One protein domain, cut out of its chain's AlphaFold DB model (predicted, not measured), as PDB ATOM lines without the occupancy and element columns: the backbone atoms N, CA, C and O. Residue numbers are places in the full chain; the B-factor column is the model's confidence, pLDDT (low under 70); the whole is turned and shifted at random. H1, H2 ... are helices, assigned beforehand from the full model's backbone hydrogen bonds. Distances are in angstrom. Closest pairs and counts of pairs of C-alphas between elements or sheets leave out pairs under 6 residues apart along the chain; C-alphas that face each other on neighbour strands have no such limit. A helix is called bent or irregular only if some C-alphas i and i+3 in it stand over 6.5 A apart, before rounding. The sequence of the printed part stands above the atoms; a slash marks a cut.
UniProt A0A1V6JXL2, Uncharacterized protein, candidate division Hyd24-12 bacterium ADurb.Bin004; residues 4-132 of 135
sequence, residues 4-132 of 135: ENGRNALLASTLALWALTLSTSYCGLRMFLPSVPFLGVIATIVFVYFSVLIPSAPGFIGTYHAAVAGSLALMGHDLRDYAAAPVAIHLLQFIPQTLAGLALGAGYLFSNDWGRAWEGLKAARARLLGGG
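What this domain is: This is residues 4 to 132 of the 135 residues of an uncharacterized protein of candidate division Hyd24-12 bacterium ADurb.Bin004 (UniProt A0A1V6JXL2). This is a compact helical head with two arms of unequal length sticking out of it: H1 and H4 meet as a V at the last part of H1 and the first part of H4, and the hairpin of H2 and H3 packs on them there. The free arms are residues 4 to 19 of H1 and the longer stretch 99 to 132, which holds the end of H4 and then H5 and makes much of the length. The printed part has 129 residues with five named helices, H1 to H5 in chain order, and no named strand; the class is all helix. The whole is only just extended, close to loose, with a radius of gyration of the C-alphas of 21.1 A and spans of 71 by 32 by 25 A.

How they stand to each other: Start with the longest helix, H1, residues 4 to 32. With its residues 21 to 32 alone it touches residues 85 to 93 of H4, residues 85 to 109; the closest C-alphas, of Gly 28 and Ile 89, are 5.4 A apart, and the two run opposite ways at a steep tilt of 37 degrees, only just past shallow. With residues 22 to 29 alone H1 touches H2, residues 38 to 51, closest at the C-alphas of Tyr 26 and Val 41, 6.0 A, at a steep tilt of 69.8 degrees, only just short of about perpendicular. Look next at the helical hairpin of H2 and H3, residues 63 to 74: they touch at a steep tilt of 40 degrees, opposite ways, with the C-alphas of Val 48 and Ala 67 closest at 5.1 A. H3 and H4 are a helical hairpin too, at a shallow tilt of 28 degrees, touching closest at the C-alphas of His 65 and Pro 86, 5.2 A. The packing is mostly crossed. H1 and H3 are apart, and so are H2 and H4. H5, residues 113 to 130, touches no helix and meets H4 only through their link. In H2, H3 and H5 every O i to N i+4 pair is within hydrogen-bond range; in H1 24 of 25 are, in H4 19 of 21.

Where its parts are: Find C-alpha 4 at (117.147, 142.088, 142.069); from there H1 runs 42.4 A to C-alpha 32 at (126.404, 182.380, 132.457). H2 is 20.1 A long and H3 16.1 A. H4 runs 34.7 A from C-alpha 85; it is neither bent nor irregular, but only just: C-alphas 93 and 96 are 6.4 A apart. H5 covers 25.3 A and ends at C-alpha 130, (143.008, 119.230, 137.277).

The domain as a whole: The two C-alphas farthest apart, of Asp 81 and Gly 132, are 72.3 A apart. Without the free stretches the body of 79 residues spans 31 by 23 by 21 A. The printed part has no cut; the link from H2 to H3 is long, with 11 residues. Look for low confidence, under 70, at residues 108 to 111 and 131 to 132; the mean pLDDT of the printed part is 89.6.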
ATOM      1  N   GLU A   4     118.021 140.914 141.896       77.38
ATOM      2  CA  GLU A   4     117.147 142.088 142.069       77.38
ATOM      3  C   GLU A   4     117.837 143.266 142.756       77.38
ATOM      4  O   GLU A   4     117.696 144.400 142.302       77.38
ATOM      5  N   ASN A   5     118.649 143.013 143.787       86.50
ATOM      6  CA  ASN A   5     119.403 144.073 144.461       86.50
ATOM      7  C   ASN A   5     120.437 144.688 143.510       86.50
ATOM      8  O   ASN A   5     120.617 145.903 143.499       86.50
ATOM      9  N   GLY A   6     121.062 143.859 142.664       90.00
ATOM     10  CA  GLY A   6     121.973 144.322 141.615       90.00
ATOM     11  C   GLY A   6     121.274 145.183 140.558       90.00
ATOM     12  O   GLY A   6     121.754 146.268 140.240       90.00
ATOM     13  N   ARG A   7     120.108 144.748 140.057       92.00
ATOM     14  CA  ARG A   7     119.297 145.523 139.099       92.00
ATOM     15  C   ARG A   7     118.864 146.868 139.682       92.00
ATOM     16  O   ARG A   7     119.024 147.895 139.031       92.00
ATOM     17  N   ASN A   8     118.337 146.870 140.904       94.50
ATOM     18  CA  ASN A   8     117.852 148.089 141.549       94.50
ATOM     19  C   ASN A   8     119.006 149.067 141.819       94.50
ATOM     20  O   ASN A   8     118.857 150.260 141.569       94.50
ATOM     21  N   ALA A   9     120.172 148.568 142.242       93.81
ATOM     22  CA  ALA A   9     121.371 149.385 142.414       93.81
ATOM     23  C   ALA A   9     121.860 149.990 141.089       93.81
ATOM     24  O   ALA A   9     122.227 151.164 141.053       93.81
ATOM     25  N   LEU A  10     121.821 149.226 139.993       94.19
ATOM     26  CA  LEU A  10     122.177 149.718 138.660       94.19
ATOM     27  C   LEU A  10     121.235 150.838 138.200       94.19
ATOM     28  O   LEU A  10     121.701 151.889 137.758       94.19
ATOM     29  N   LEU A  11     119.921 150.632 138.332       95.88
ATOM     30  CA  LEU A  11     118.911 151.627 137.962       95.88
ATOM     31  C   LEU A  11     119.047 152.895 138.807       95.88
ATOM     32  O   LEU A  11     119.087 153.992 138.257       95.88
ATOM     33  N   ALA A  12     119.188 152.746 140.126       95.69
ATOM     34  CA  ALA A  12     119.379 153.869 141.038       95.69
ATOM     35  C   ALA A  12     120.656 154.655 140.707       95.69
ATOM     36  O   ALA A  12     120.615 155.878 140.626       95.69
ATOM     37  N   SER A  13     121.768 153.961 140.441       92.12
ATOM     38  CA  SER A  13     123.036 154.598 140.062       92.12
ATOM     39  C   SER A  13     122.926 155.321 138.721       92.12
ATOM     40  O   SER A  13     123.406 156.442 138.583       92.12
ATOM     41  N   THR A  14     122.238 154.723 137.745       95.25
ATOM     42  CA  THR A  14     121.995 155.344 136.435       95.25
ATOM     43  C   THR A  14     121.177 156.624 136.583       95.25
ATOM     44  O   THR A  14     121.576 157.671 136.077       95.25
ATOM     45  N   LEU A  15     120.065 156.572 137.321       96.44
ATOM     46  CA  LEU A  15     119.225 157.743 137.578       96.44
ATOM     47  C   LEU A  15     119.984 158.829 138.350       96.44
ATOM     48  O   LEU A  15     119.869 160.003 138.009       96.44
ATOM     49  N   ALA A  16     120.792 158.446 139.341       95.25
ATOM     50  CA  ALA A  16     121.614 159.378 140.105       95.25
ATOM     51  C   ALA A  16     122.651 160.089 139.222       95.25
ATOM     52  O   ALA A  16     122.814 161.302 139.338       95.25
ATOM     53  N   LEU A  17     123.307 159.367 138.308       92.62
ATOM     54  CA  LEU A  17     124.250 159.956 137.353       92.62
ATOM     55  C   LEU A  17     123.557 160.948 136.418       92.62
ATOM     56  O   LEU A  17     124.043 162.062 136.252       92.62
ATOM     57  N   TRP A  18     122.400 160.588 135.856       94.31
ATOM     58  CA  TRP A  18     121.630 161.497 135.003       94.31
ATOM     59  C   TRP A  18     121.146 162.738 135.754       94.31
ATOM     60  O   TRP A  18     121.267 163.848 135.233       94.31
ATOM     61  N   ALA A  19     120.650 162.572 136.983       94.81
ATOM     62  CA  ALA A  19     120.244 163.686 137.831       94.81
ATOM     63  C   ALA A  19     121.429 164.617 138.116       94.81
ATOM     64  O   ALA A  19     121.313 165.823 137.921       94.81
ATOM     65  N   LEU A  20     122.589 164.069 138.484       92.75
ATOM     66  CA  LEU A  20     123.792 164.854 138.752       92.75
ATOM     67  C   LEU A  20     124.297 165.587 137.499       92.75
ATOM     68  O   LEU A  20     124.623 166.775 137.574       92.75
ATOM     69  N   THR A  21     124.321 164.922 136.341       92.19
ATOM     70  CA  THR A  21     124.663 165.551 135.056       92.19
ATOM     71  C   THR A  21     123.727 166.715 134.760       92.19
ATOM     72  O   THR A  21     124.179 167.813 134.433       92.19
ATOM     73  N   LEU A  22     122.419 166.501 134.896       94.62
ATOM     74  CA  LEU A  22     121.419 167.520 134.616       94.62
ATOM     75  C   LEU A  22     121.525 168.694 135.595       94.62
ATOM     76  O   LEU A  22     121.526 169.841 135.161       94.62
ATOM     77  N   SER A  23     121.676 168.427 136.893       94.50
ATOM     78  CA  SER A  23     121.822 169.461 137.918       94.50
ATOM     79  C   SER A  23     123.083 170.299 137.716       94.50
ATOM     80  O   SER A  23     123.007 171.523 137.748       94.50
ATOM     81  N   THR A  24     124.234 169.670 137.463       93.81
ATOM     82  CA  THR A  24     125.496 170.397 137.227       93.81
ATOM     83  C   THR A  24     125.448 171.219 135.943       93.81
ATOM     84  O   THR A  24     125.855 172.379 135.954       93.81
ATOM     85  N   SER A  25     124.881 170.668 134.866       94.19
ATOM     86  CA  SER A  25     124.689 171.384 133.598       94.19
ATOM     87  C   SER A  25     123.717 172.551 133.750       94.19
ATOM     88  O   SER A  25     123.962 173.631 133.223       94.19
ATOM     89  N   TYR A  26     122.627 172.359 134.498       95.56
ATOM     90  CA  TYR A  26     121.632 173.395 134.751       95.56
ATOM     91  C   TYR A  26     122.222 174.547 135.561       95.56
ATOM     92  O   TYR A  26     122.168 175.689 135.115       95.56
ATOM     93  N   CYS A  27     122.838 174.256 136.711       94.44
ATOM     94  CA  CYS A  27     123.482 175.276 137.535       94.44
ATOM     95  C   CYS A  27     124.621 175.974 136.777       94.44
ATOM     96  O   CYS A  27     124.715 177.198 136.806       94.44
ATOM     97  N   GLY A  28     125.445 175.204 136.064       93.62
ATOM     98  CA  GLY A  28     126.566 175.716 135.288       93.62
ATOM     99  C   GLY A  28     126.126 176.643 134.156       93.62
ATOM    100  O   GLY A  28     126.610 177.764 134.074       93.62
ATOM    101  N   LEU A  29     125.158 176.235 133.328       93.44
ATOM    102  CA  LEU A  29     124.637 177.094 132.259       93.44
ATOM    103  C   LEU A  29     123.934 178.330 132.816       93.44
ATOM    104  O   LEU A  29     124.156 179.423 132.309       93.44
ATOM    105  N   ARG A  30     123.136 178.193 133.881       93.75
ATOM    106  CA  ARG A  30     122.413 179.319 134.496       93.75
ATOM    107  C   ARG A  30     123.331 180.360 135.131       93.75
ATOM    108  O   ARG A  30     122.907 181.501 135.283       93.75
ATOM    109  N   MET A  31     124.566 179.995 135.474       93.81
ATOM    110  CA  MET A  31     125.573 180.944 135.950       93.81
ATOM    111  C   MET A  31     125.981 181.952 134.863       93.81
ATOM    112  O   MET A  31     126.237 183.108 135.182       93.81
ATOM    113  N   PHE A  32     126.011 181.532 133.594       93.19
ATOM    114  CA  PHE A  32     126.404 182.380 132.457       93.19
ATOM    115  C   PHE A  32     125.209 182.882 131.640       93.19
ATOM    116  O   PHE A  32     125.245 183.977 131.094       93.19
ATOM    117  N   LEU A  33     124.134 182.097 131.582       93.06
ATOM    118  CA  LEU A  33     122.891 182.392 130.874       93.06
ATOM    119  C   LEU A  33     121.708 182.247 131.846       93.06
ATOM    120  O   LEU A  33     121.000 181.237 131.817       93.06
ATOM    121  N   PRO A  34     121.451 183.239 132.722       91.69
ATOM    122  CA  PRO A  34     120.424 183.136 133.766       91.69
ATOM    123  C   PRO A  34     119.004 182.905 133.244       91.69
ATOM    124  O   PRO A  34     118.156 182.384 133.967       91.69
ATOM    125  N   SER A  35     118.733 183.279 131.995       90.75
ATOM    126  CA  SER A  35     117.443 183.102 131.327       90.75
ATOM    127  C   SER A  35     117.327 181.794 130.541       90.75
ATOM    128  O   SER A  35     116.265 181.551 129.967       90.75
ATOM    129  N   VAL A  36     118.359 180.931 130.518       91.38
ATOM    130  CA  VAL A  36     118.290 179.678 129.753       91.38
ATOM    131  C   VAL A  36     117.130 178.812 130.275       91.38
ATOM    132  O   VAL A  36     117.024 178.575 131.492       91.38
ATOM    133  N   PRO A  37     116.221 178.360 129.392       93.06
ATOM    134  CA  PRO A  37     115.121 177.501 129.791       93.06
ATOM    135  C   PRO A  37     115.644 176.105 130.130       93.06
ATOM    136  O   PRO A  37     116.608 175.616 129.541       93.06
ATOM    137  N   PHE A  38     114.956 175.412 131.037       94.44
ATOM    138  CA  PHE A  38     115.309 174.043 131.427       94.44
ATOM    139  C   PHE A  38     115.372 173.083 130.226       94.44
ATOM    140  O   PHE A  38     116.296 172.279 130.115       94.44
ATOM    141  N   LEU A  39     114.448 173.230 129.272       94.00
ATOM    142  CA  LEU A  39     114.462 172.449 128.035       94.00
ATOM    143  C   LEU A  39     115.703 172.737 127.170       94.00
ATOM    144  O   LEU A  39     116.217 171.827 126.526       94.00
ATOM    145  N   GLY A  40     116.227 173.968 127.202       94.12
ATOM    146  CA  GLY A  40     117.478 174.332 126.530       94.12
ATOM    147  C   GLY A  40     118.698 173.644 127.151       94.12
ATOM    148  O   GLY A  40     119.602 173.201 126.442       94.12
ATOM    149  N   VAL A  41     118.693 173.448 128.471       95.44
ATOM    150  CA  VAL A  41     119.724 172.655 129.155       95.44
ATOM    151  C   VAL A  41     119.655 171.188 128.733       95.44
ATOM    152  O   VAL A  41     120.678 170.618 128.364       95.44
ATOM    153  N   ILE A  42     118.459 170.588 128.714       95.62
ATOM    154  CA  ILE A  42     118.273 169.201 128.252       95.62
ATOM    155  C   ILE A  42     118.749 169.044 126.805       95.62
ATOM    156  O   ILE A  42     119.514 168.127 126.510       95.62
ATOM    157  N   ALA A  43     118.339 169.946 125.911       94.81
ATOM    158  CA  ALA A  43     118.759 169.914 124.516       94.81
ATOM    159  C   ALA A  43     120.288 169.992 124.391       94.81
ATOM    160  O   ALA A  43     120.887 169.184 123.685       94.81
ATOM    161  N   THR A  44     120.933 170.890 125.137       95.69
ATOM    162  CA  THR A  44     122.400 171.011 125.169       95.69
ATOM    163  C   THR A  44     123.077 169.711 125.604       95.69
ATOM    164  O   THR A  44     124.007 169.253 124.946       95.69
ATOM    165  N   ILE A  45     122.574 169.066 126.658       95.88
ATOM    166  CA  ILE A  45     123.084 167.772 127.130       95.88
ATOM    167  C   ILE A  45     122.952 166.694 126.043       95.88
ATOM    168  O   ILE A  45     123.891 165.934 125.813       95.88
ATOM    169  N   VAL A  46     121.815 166.637 125.343       95.25
ATOM    170  CA  VAL A  46     121.600 165.691 124.236       95.25
ATOM    171  C   VAL A  46     122.620 165.917 123.115       95.25
ATOM    172  O   VAL A  46     123.254 164.959 122.672       95.25
ATOM    173  N   PHE A  47     122.840 167.169 122.702       95.69
ATOM    174  CA  PHE A  47     123.865 167.514 121.707       95.69
ATOM    175  C   PHE A  47     125.267 167.084 122.148       95.69
ATOM    176  O   PHE A  47     126.006 166.504 121.352       95.69
ATOM    177  N   VAL A  48     125.625 167.317 123.415       95.38
ATOM    178  CA  VAL A  48     126.906 166.877 123.982       95.38
ATOM    179  C   VAL A  48     127.046 165.360 123.887       95.38
ATOM    180  O   VAL A  48     128.052 164.884 123.366       95.38
ATOM    181  N   TYR A  49     126.040 164.592 124.315       93.38
ATOM    182  CA  TYR A  49     126.119 163.130 124.295       93.38
ATOM    183  C   TYR A  49     126.229 162.540 122.890       93.38
ATOM    184  O   TYR A  49     126.917 161.539 122.716       93.38
ATOM    185  N   PHE A  50     125.624 163.164 121.879       94.62
ATOM    186  CA  PHE A  50     125.867 162.769 120.491       94.62
ATOM    187  C   PHE A  50     127.259 163.180 120.006       94.62
ATOM    188  O   PHE A  50     127.913 162.422 119.292       94.62
ATOM    189  N   SER A  51     127.741 164.355 120.406       94.31
ATOM    190  CA  SER A  51     129.044 164.862 119.973       94.31
ATOM    191  C   SER A  51     130.217 164.054 120.529       94.31
ATOM    192  O   SER A  51     131.195 163.839 119.820       94.31
ATOM    193  N   VAL A  52     130.123 163.539 121.758       88.06
ATOM    194  CA  VAL A  52     131.185 162.695 122.342       88.06
ATOM    195  C   VAL A  52     131.302 161.311 121.694       88.06
ATOM    196  O   VAL A  52     132.301 160.631 121.910       88.06
ATOM    197  N   LEU A  53     130.325 160.894 120.875       91.44
ATOM    198  CA  LEU A  53     130.439 159.689 120.039       91.44
ATOM    199  C   LEU A  53     131.407 159.894 118.866       91.44
ATOM    200  O   LEU A  53     131.886 158.924 118.280       91.44
ATOM    201  N   ILE A  54     131.686 161.151 118.510       91.62
ATOM    202  CA  ILE A  54     132.660 161.501 117.482       91.62
ATOM    203  C   ILE A  54     134.067 161.266 118.062       91.62
ATOM    204  O   ILE A  54     134.334 161.682 119.198       91.62
ATOM    205  N   PRO A  55     134.989 160.642 117.298       90.69
ATOM    206  CA  PRO A  55     136.383 160.515 117.704       90.69
ATOM    207  C   PRO A  55     136.942 161.862 118.167       90.69
ATOM    208  O   PRO A  55     136.876 162.858 117.446       90.69
ATOM    209  N   SER A  56     137.454 161.903 119.393       86.69
ATOM    210  CA  SER A  56     137.829 163.147 120.060       86.69
ATOM    211  C   SER A  56     139.096 162.987 120.889       86.69
ATOM    212  O   SER A  56     139.524 161.876 121.212       86.69
ATOM    213  N   ALA A  57     139.720 164.124 121.204       87.75
ATOM    214  CA  ALA A  57     140.837 164.170 122.136       87.75
ATOM    215  C   ALA A  57     140.417 163.613 123.514       87.75
ATOM    216  O   ALA A  57     139.229 163.669 123.857       87.75
ATOM    217  N   PRO A  58     141.367 163.111 124.329       83.62
ATOM    218  CA  PRO A  58     141.082 162.662 125.687       83.62
ATOM    219  C   PRO A  58     140.264 163.698 126.467       83.62
ATOM    220  O   PRO A  58     140.556 164.893 126.426       83.62
ATOM    221  N   GLY A  59     139.216 163.234 127.149       86.44
ATOM    222  CA  GLY A  59     138.293 164.107 127.873       86.44
ATOM    223  C   GLY A  59     137.366 164.934 126.980       86.44
ATOM    224  O   GLY A  59     136.839 165.928 127.447       86.44
ATOM    225  N   PHE A  60     137.166 164.564 125.710       91.81
ATOM    226  CA  PHE A  60     136.196 165.204 124.804       91.81
ATOM    227  C   PHE A  60     136.453 166.701 124.566       91.81
ATOM    228  O   PHE A  60     135.542 167.483 124.275       91.81
ATOM    229  N   ILE A  61     137.714 167.123 124.695       91.94
ATOM    230  CA  ILE A  61     138.113 168.506 124.447       91.94
ATOM    231  C   ILE A  61     137.854 168.831 122.973       91.94
ATOM    232  O   ILE A  61     138.312 168.138 122.067       91.94
ATOM    233  N   GLY A  62     137.106 169.908 122.742       91.50
ATOM    234  CA  GLY A  62     136.724 170.360 121.406       91.50
ATOM    235  C   GLY A  62     135.308 169.928 121.050       91.50
ATOM    236  O   GLY A  62     134.459 170.800 120.905       91.50
ATOM    237  N   THR A  63     135.021 168.623 120.989       94.81
ATOM    238  CA  THR A  63     133.670 168.112 120.675       94.81
ATOM    239  C   THR A  63     132.644 168.554 121.714       94.81
ATOM    240  O   THR A  63     131.618 169.124 121.348       94.81
ATOM    241  N   TYR A  64     132.966 168.439 123.007       94.94
ATOM    242  CA  TYR A  64     132.116 168.967 124.078       94.94
ATOM    243  C   TYR A  64     131.866 170.476 123.913       94.94
ATOM    244  O   TYR A  64     130.722 170.928 123.911       94.94
ATOM    245  N   HIS A  65     132.932 171.265 123.734       95.00
ATOM    246  CA  HIS A  65     132.830 172.726 123.644       95.00
ATOM    247  C   HIS A  65     132.019 173.169 122.421       95.00
ATOM    248  O   HIS A  65     131.178 174.058 122.530       95.00
ATOM    249  N   ALA A  66     132.242 172.520 121.276       94.06
ATOM    250  CA  ALA A  66     131.506 172.770 120.047       94.06
ATOM    251  C   ALA A  66     130.027 172.395 120.189       94.06
ATOM    252  O   ALA A  66     129.174 173.124 119.693       94.06
ATOM    253  N   ALA A  67     129.707 171.308 120.895       95.88
ATOM    254  CA  ALA A  67     128.328 170.899 121.136       95.88
ATOM    255  C   ALA A  67     127.573 171.891 122.025       95.88
ATOM    256  O   ALA A  67     126.457 172.271 121.680       95.88
ATOM    257  N   VAL A  68     128.186 172.354 123.121       95.56
ATOM    258  CA  VAL A  68     127.579 173.364 124.005       95.56
ATOM    259  C   VAL A  68     127.413 174.702 123.283       95.56
ATOM    260  O   VAL A  68     126.347 175.306 123.342       95.56
ATOM    261  N   ALA A  69     128.445 175.172 122.577       94.44
ATOM    262  CA  ALA A  69     128.350 176.415 121.814       94.44
ATOM    263  C   ALA A  69     127.310 176.310 120.686       94.44
ATOM    264  O   ALA A  69     126.494 177.209 120.507       94.44
ATOM    265  N   GLY A  70     127.302 175.194 119.955       93.88
ATOM    266  CA  GLY A  70     126.372 174.947 118.858       93.88
ATOM    267  C   GLY A  70     124.920 174.850 119.319       93.88
ATOM    268  O   GLY A  70     124.047 175.451 118.697       93.88
ATOM    269  N   SER A  71     124.641 174.154 120.426       94.94
ATOM    270  CA  SER A  71     123.276 174.044 120.952       94.94
ATOM    271  C   SER A  71     122.734 175.396 121.417       94.94
ATOM    272  O   SER A  71     121.582 175.715 121.138       94.94
ATOM    273  N   LEU A  72     123.557 176.215 122.077       93.00
ATOM    274  CA  LEU A  72     123.163 177.549 122.531       93.00
ATOM    275  C   LEU A  72     123.011 178.537 121.367       93.00
ATOM    276  O   LEU A  72     122.073 179.335 121.364       93.00
ATOM    277  N   ALA A  73     123.863 178.442 120.345       92.69
ATOM    278  CA  ALA A  73     123.718 179.218 119.116       92.69
ATOM    279  C   ALA A  73     122.403 178.893 118.386       92.69
ATOM    280  O   ALA A  73     121.714 179.803 117.931       92.69
ATOM    281  N   LEU A  74     121.994 177.617 118.346       92.62
ATOM    282  CA  LEU A  74     120.687 177.207 117.809       92.62
ATOM    283  C   LEU A  74     119.501 177.777 118.608       92.62
ATOM    284  O   LEU A  74     118.406 177.903 118.068       92.62
ATOM    285  N   MET A  75     119.714 178.141 119.875       91.94
ATOM    286  CA  MET A  75     118.727 178.820 120.725       91.94
ATOM    287  C   MET A  75     118.789 180.351 120.603       91.94
ATOM    288  O   MET A  75     118.051 181.047 121.296       91.94
ATOM    289  N   GLY A  76     119.645 180.879 119.722       92.19
ATOM    290  CA  GLY A  76     119.779 182.309 119.454       92.19
ATOM    291  C   GLY A  76     120.754 183.048 120.371       92.19
ATOM    292  O   GLY A  76     120.752 184.276 120.372       92.19
ATOM    293  N   HIS A  77     121.585 182.345 121.147       91.88
ATOM    294  CA  HIS A  77     122.592 182.986 121.995       91.88
ATOM    295  C   HIS A  77     123.916 183.207 121.237       91.88
ATOM    296  O   HIS A  77     124.478 182.260 120.681       91.88
ATOM    297  N   ASP A  78     124.483 184.418 121.298       90.69
ATOM    298  CA  ASP A  78     125.812 184.727 120.745       90.69
ATOM    299  C   ASP A  78     126.931 184.270 121.695       90.69
ATOM    300  O   ASP A  78     126.971 184.665 122.860       90.69
ATOM    301  N   LEU A  79     127.858 183.440 121.199       88.06
ATOM    302  CA  LEU A  79     128.979 182.893 121.976       88.06
ATOM    303  C   LEU A  79     129.817 183.973 122.676       88.06
ATOM    304  O   LEU A  79     130.427 183.688 123.704       88.06
ATOM    305  N   ARG A  80     129.836 185.208 122.165       89.44
ATOM    306  CA  ARG A  80     130.518 186.348 122.797       89.44
ATOM    307  C   ARG A  80     130.004 186.633 124.209       89.44
ATOM    308  O   ARG A  80     130.798 187.048 125.050       89.44
ATOM    309  N   ASP A  81     128.738 186.335 124.484       87.19
ATOM    310  CA  ASP A  81     128.099 186.606 125.774       87.19
ATOM    311  C   ASP A  81     128.370 185.504 126.815       87.19
ATOM    312  O   ASP A  81     128.219 185.723 128.015       87.19
ATOM    313  N   TYR A  82     128.794 184.311 126.378       88.88
ATOM    314  CA  TYR A  82     128.979 183.136 127.241       88.88
ATOM    315  C   TYR A  82     130.239 182.328 126.908       88.88
ATOM    316  O   TYR A  82     130.306 181.136 127.200       88.88
ATOM    317  N   ALA A  83     131.272 182.954 126.336       90.38
ATOM    318  CA  ALA A  83     132.465 182.263 125.833       90.38
ATOM    319  C   ALA A  83     133.165 181.380 126.886       90.38
ATOM    320  O   ALA A  83     133.740 180.344 126.556       90.38
ATOM    321  N   ALA A  84     133.088 181.763 128.164       92.31
ATOM    322  CA  ALA A  84     133.642 180.995 129.276       92.31
ATOM    323  C   ALA A  84     132.771 179.798 129.701       92.31
ATOM    324  O   ALA A  84     133.285 178.868 130.323       92.31
ATOM    325  N   ALA A  85     131.475 179.791 129.371       91.88
ATOM    326  CA  ALA A  85     130.523 178.802 129.866       91.88
ATOM    327  C   ALA A  85     130.865 177.366 129.439       91.88
ATOM    328  O   ALA A  85     130.953 176.513 130.323       91.88
ATOM    329  N   PRO A  86     131.140 177.063 128.147       93.75
ATOM    330  CA  PRO A  86     131.466 175.700 127.736       93.75
ATOM    331  C   PRO A  86     132.681 175.145 128.479       93.75
ATOM    332  O   PRO A  86     132.666 173.996 128.901       93.75
ATOM    333  N   VAL A  87     133.716 175.967 128.677       94.19
ATOM    334  CA  VAL A  87     134.944 175.558 129.372       94.19
ATOM    335  C   VAL A  87     134.684 175.363 130.864       94.19
ATOM    336  O   VAL A  87     135.050 174.335 131.425       94.19
ATOM    337  N   ALA A  88     134.023 176.323 131.515       93.00
ATOM    338  CA  ALA A  88     133.759 176.273 132.948       93.00
ATOM    339  C   ALA A  88     132.888 175.069 133.336       93.00
ATOM    340  O   ALA A  88     133.209 174.361 134.289       93.00
ATOM    341  N   ILE A  89     131.821 174.803 132.576       93.44
ATOM    342  CA  ILE A  89     130.922 173.668 132.827       93.44
ATOM    343  C   ILE A  89     131.659 172.351 132.585       93.44
ATOM    344  O   ILE A  89     131.542 171.430 133.395       93.44
ATOM    345  N   HIS A  90     132.472 172.279 131.526       94.69
ATOM    346  CA  HIS A  90     133.257 171.087 131.241       94.69
ATOM    347  C   HIS A  90     134.232 170.773 132.376       94.69
ATOM    348  O   HIS A  90     134.261 169.647 132.857       94.69
ATOM    349  N   LEU A  91     134.979 171.767 132.865       93.31
ATOM    350  CA  LEU A  91     135.905 171.586 133.984       93.31
ATOM    351  C   LEU A  91     135.177 171.209 135.278       93.31
ATOM    352  O   LEU A  91     135.639 170.325 135.999       93.31
ATOM    353  N   LEU A  92     134.023 171.830 135.551       90.94
ATOM    354  CA  LEU A  92     133.195 171.519 136.717       90.94
ATOM    355  C   LEU A  92     132.711 170.063 136.709       90.94
ATOM    356  O   LEU A  92     132.596 169.452 137.767       90.94
ATOM    357  N   GLN A  93     132.435 169.502 135.532       90.50
ATOM    358  CA  GLN A  93     132.019 168.108 135.387       90.50
ATOM    359  C   GLN A  93     133.225 167.162 135.373       90.50
ATOM    360  O   GLN A  93     133.224 166.149 136.068       90.50
ATOM    361  N   PHE A  94     134.281 167.520 134.648       91.19
ATOM    362  CA  PHE A  94     135.418 166.653 134.364       91.19
ATOM    363  C   PHE A  94     136.399 166.524 135.536       91.19
ATOM    364  O   PHE A  94     136.873 165.422 135.822       91.19
ATOM    365  N   ILE A  95     136.712 167.617 136.245       92.19
ATOM    366  CA  ILE A  95     137.721 167.602 137.317       92.19
ATOM    367  C   ILE A  95     137.282 166.719 138.493       92.19
ATOM    368  O   ILE A  95     138.057 165.837 138.865       92.19
ATOM    369  N   PRO A  96     136.072 166.867 139.075       90.00
ATOM    370  CA  PRO A  96     135.674 166.046 140.218       90.00
ATOM    371  C   PRO A  96     135.639 164.555 139.879       90.00
ATOM    372  O   PRO A  96     136.071 163.731 140.680       90.00
ATOM    373  N   GLN A  97     135.181 164.213 138.671       89.50
ATOM    374  CA  GLN A  97     135.160 162.839 138.173       89.50
ATOM    375  C   GLN A  97     136.577 162.279 138.018       89.50
ATOM    376  O   GLN A  97     136.856 161.168 138.467       89.50
ATOM    377  N   THR A  98     137.485 163.070 137.443       90.88
ATOM    378  CA  THR A  98     138.895 162.699 137.272       90.88
ATOM    379  C   THR A  98     139.578 162.490 138.620       90.88
ATOM    380  O   THR A  98     140.260 161.487 138.812       90.88
ATOM    381  N   LEU A  99     139.360 163.392 139.579       92.31
ATOM    382  CA  LEU A  99     139.923 163.283 140.925       92.31
ATOM    383  C   LEU A  99     139.352 162.088 141.694       92.31
ATOM    384  O   LEU A  99     140.110 161.378 142.346       92.31
ATOM    385  N   ALA A 100     138.047 161.829 141.593       89.50
ATOM    386  CA  ALA A 100     137.426 160.654 142.201       89.50
ATOM    387  C   ALA A 100     137.993 159.357 141.606       89.50
ATOM    388  O   ALA A 100     138.373 158.448 142.345       89.50
ATOM    389  N   GLY A 101     138.116 159.295 140.277       87.44
ATOM    390  CA  GLY A 101     138.744 158.177 139.579       87.44
ATOM    391  C   GLY A 101     140.203 157.986 139.986       87.44
ATOM    392  O   GLY A 101     140.613 156.861 140.256       87.44
ATOM    393  N   LEU A 102     140.971 159.071 140.109       88.69
ATOM    394  CA  LEU A 102     142.360 159.020 140.556       88.69
ATOM    395  C   LEU A 102     142.474 158.566 142.013       88.69
ATOM    396  O   LEU A 102     143.322 157.740 142.310       88.69
ATOM    397  N   ALA A 103     141.629 159.059 142.917       88.38
ATOM    398  CA  ALA A 103     141.664 158.682 144.328       88.38
ATOM    399  C   ALA A 103     141.325 157.197 144.533       88.38
ATOM    400  O   ALA A 103     142.055 156.477 145.216       88.38
ATOM    401  N   LEU A 104     140.251 156.720 143.896       86.12
ATOM    402  CA  LEU A 104     139.842 155.314 143.953       86.12
ATOM    403  C   LEU A 104     140.838 154.410 143.214       86.12
ATOM    404  O   LEU A 104     141.207 153.344 143.705       86.12
ATOM    405  N   GLY A 105     141.299 154.855 142.046       83.12
ATOM    406  CA  GLY A 105     142.245 154.142 141.200       83.12
ATOM    407  C   GLY A 105     143.634 154.050 141.817       83.12
ATOM    408  O   GLY A 105     144.231 152.987 141.769       83.12
ATOM    409  N   ALA A 106     144.135 155.105 142.462       79.69
ATOM    410  CA  ALA A 106     145.395 155.071 143.202       79.69
ATOM    411  C   ALA A 106     145.334 154.036 144.331       79.69
ATOM    412  O   ALA A 106     146.243 153.221 144.458       79.69
ATOM    413  N   GLY A 107     144.231 153.989 145.083       71.12
ATOM    414  CA  GLY A 107     144.015 152.945 146.088       71.12
ATOM    415  C   GLY A 107     144.115 151.527 145.514       71.12
ATOM    416  O   GLY A 107     144.647 150.647 146.179       71.12
ATOM    417  N   TYR A 108     143.673 151.327 144.270       68.19
ATOM    418  CA  TYR A 108     143.715 150.040 143.571       68.19
ATOM    419  C   TYR A 108     145.060 149.743 142.876       68.19
ATOM    420  O   TYR A 108     145.489 148.598 142.800       68.19
ATOM    421  N   LEU A 109     145.741 150.768 142.357       65.69
ATOM    422  CA  LEU A 109     147.051 150.653 141.705       65.69
ATOM    423  C   LEU A 109     148.172 150.412 142.718       65.69
ATOM    424  O   LEU A 109     149.145 149.728 142.411       65.69
ATOM    425  N   PHE A 110     148.035 150.965 143.925       68.19
ATOM    426  CA  PHE A 110     148.969 150.753 145.029       68.19
ATOM    427  C   PHE A 110     148.549 149.603 145.954       68.19
ATOM    428  O   PHE A 110     149.287 149.263 146.882       68.19
ATOM    429  N   SER A 111     147.400 148.964 145.710       69.19
ATOM    430  CA  SER A 111     147.050 147.708 146.365       69.19
ATOM    431  C   SER A 111     147.569 146.516 145.558       69.19
ATOM    432  O   SER A 111     147.549 146.486 144.330       69.19
ATOM    433  N   ASN A 112     148.001 145.454 146.245       71.88
ATOM    434  CA  ASN A 112     148.394 144.199 145.589       71.88
ATOM    435  C   ASN A 112     147.168 143.381 145.098       71.88
ATOM    436  O   ASN A 112     147.225 142.153 145.010       71.88
ATOM    437  N   ASP A 113     146.030 144.043 144.842       75.69
ATOM    438  CA  ASP A 113     144.776 143.415 144.410       75.69
ATOM    439  C   ASP A 113     144.907 142.772 143.036       75.69
ATOM    440  O   ASP A 113     144.386 141.678 142.826       75.69
ATOM    441  N   TRP A 114     145.677 143.386 142.135       70.00
ATOM    442  CA  TRP A 114     145.982 142.791 140.836       70.00
ATOM    443  C   TRP A 114     146.712 141.450 140.979       70.00
ATOM    444  O   TRP A 114     146.338 140.463 140.345       70.00
ATOM    445  N   GLY A 115     147.705 141.382 141.873       79.00
ATOM    446  CA  GLY A 115     148.413 140.141 142.182       79.00
ATOM    447  C   GLY A 115     147.467 139.076 142.738       79.00
ATOM    448  O   GLY A 115     147.455 137.946 142.257       79.00
ATOM    449  N   ARG A 116     146.599 139.446 143.687       83.06
ATOM    450  CA  ARG A 116     145.584 138.538 144.250       83.06
ATOM    451  C   ARG A 116     144.601 138.025 143.195       83.06
ATOM    452  O   ARG A 116     144.292 136.834 143.185       83.06
ATOM    453  N   ALA A 117     144.130 138.895 142.302       82.88
ATOM    454  CA  ALA A 117     143.239 138.524 141.207       82.88
ATOM    455  C   ALA A 117     143.926 137.563 140.223       82.88
ATOM    456  O   ALA A 117     143.333 136.563 139.813       82.88
ATOM    457  N   TRP A 118     145.196 137.817 139.897       83.94
ATOM    458  CA  TRP A 118     146.001 136.960 139.030       83.94
ATOM    459  C   TRP A 118     146.253 135.571 139.634       83.94
ATOM    460  O   TRP A 118     146.097 134.558 138.946       83.94
ATOM    461  N   GLU A 119     146.574 135.493 140.928       91.94
ATOM    462  CA  GLU A 119     146.688 134.210 141.634       91.94
ATOM    463  C   GLU A 119     145.345 133.469 141.694       91.94
ATOM    464  O   GLU A 119     145.295 132.262 141.451       91.94
ATOM    465  N   GLY A 120     144.242 134.184 141.930       91.56
ATOM    466  CA  GLY A 120     142.892 133.619 141.893       91.56
ATOM    467  C   GLY A 120     142.539 133.014 140.530       91.56
ATOM    468  O   GLY A 120     142.035 131.891 140.467       91.56
ATOM    469  N   LEU A 121     142.867 133.709 139.436       90.62
ATOM    470  CA  LEU A 121     142.688 133.213 138.067       90.62
ATOM    471  C   LEU A 121     143.535 131.965 137.791       90.62
ATOM    472  O   LEU A 121     143.027 130.990 137.235       90.62
ATOM    473  N   LYS A 122     144.809 131.955 138.212       93.81
ATOM    474  CA  LYS A 122     145.679 130.775 138.087       93.81
ATOM    475  C   LYS A 122     145.130 129.578 138.860       93.81
ATOM    476  O   LYS A 122     145.081 128.478 138.310       93.81
ATOM    477  N   ALA A 123     144.662 129.790 140.088       91.81
ATOM    478  CA  ALA A 123     144.059 128.745 140.908       91.81
ATOM    479  C   ALA A 123     142.754 128.203 140.296       91.81
ATOM    480  O   ALA A 123     142.549 126.989 140.255       91.81
ATOM    481  N   ALA A 124     141.890 129.077 139.770       91.75
ATOM    482  CA  ALA A 124     140.668 128.677 139.074       91.75
ATOM    483  C   ALA A 124     140.978 127.858 137.811       91.75
ATOM    484  O   ALA A 124     140.408 126.787 137.608       91.75
ATOM    485  N   ARG A 125     141.945 128.311 137.003       91.31
ATOM    486  CA  ARG A 125     142.423 127.582 135.822       91.31
ATOM    487  C   ARG A 125     142.991 126.211 136.192       91.31
ATOM    488  O   ARG A 125     142.659 125.229 135.537       91.31
ATOM    489  N   ALA A 126     143.809 126.120 137.240       89.88
ATOM    490  CA  ALA A 126     144.380 124.852 137.695       89.88
ATOM    491  C   ALA A 126     143.299 123.856 138.145       89.88
ATOM    492  O   ALA A 126     143.394 122.676 137.831       89.88
ATOM    493  N   ARG A 127     142.236 124.325 138.814       89.81
ATOM    494  CA  ARG A 127     141.086 123.487 139.194       89.81
ATOM    495  C   ARG A 127     140.300 122.981 137.986       89.81
ATOM    496  O   ARG A 127     139.927 121.813 137.962       89.81
ATOM    497  N   LEU A 128     140.086 123.830 136.980       87.88
ATOM    498  CA  LEU A 128     139.411 123.443 135.736       87.88
ATOM    499  C   LEU A 128     140.205 122.399 134.941       87.88
ATOM    500  O   LEU A 128     139.612 121.510 134.344       87.88
ATOM    501  N   LEU A 129     141.538 122.494 134.950       84.94
ATOM    502  CA  LEU A 129     142.416 121.560 134.240       84.94
ATOM    503  C   LEU A 129     142.720 120.283 135.046       84.94
ATOM    504  O   LEU A 129     142.944 119.234 134.454       84.94
ATOM    505  N   GLY A 130     142.729 120.359 136.380       71.75
ATOM    506  CA  GLY A 130     143.008 119.230 137.277       71.75
ATOM    507  C   GLY A 130     141.779 118.404 137.674       71.75
ATOM    508  O   GLY A 130     141.927 117.262 138.094       71.75
ATOM    509  N   GLY A 131     140.565 118.942 137.521       60.81
ATOM    510  CA  GLY A 131     139.308 118.257 137.854       60.81
ATOM    511  C   GLY A 131     138.877 117.145 136.887       60.81
ATOM    512  O   GLY A 131     137.833 116.543 137.102       60.81
ATOM    513  N   GLY A 132     139.651 116.859 135.833       57.75
ATOM    514  CA  GLY A 132     139.371 115.786 134.867       57.75
ATOM    515  C   GLY A 132     139.966 114.415 135.218       57.75
ATOM    516  O   GLY A 132     139.925 113.521 134.381       57.75
TER     517      GLY A 132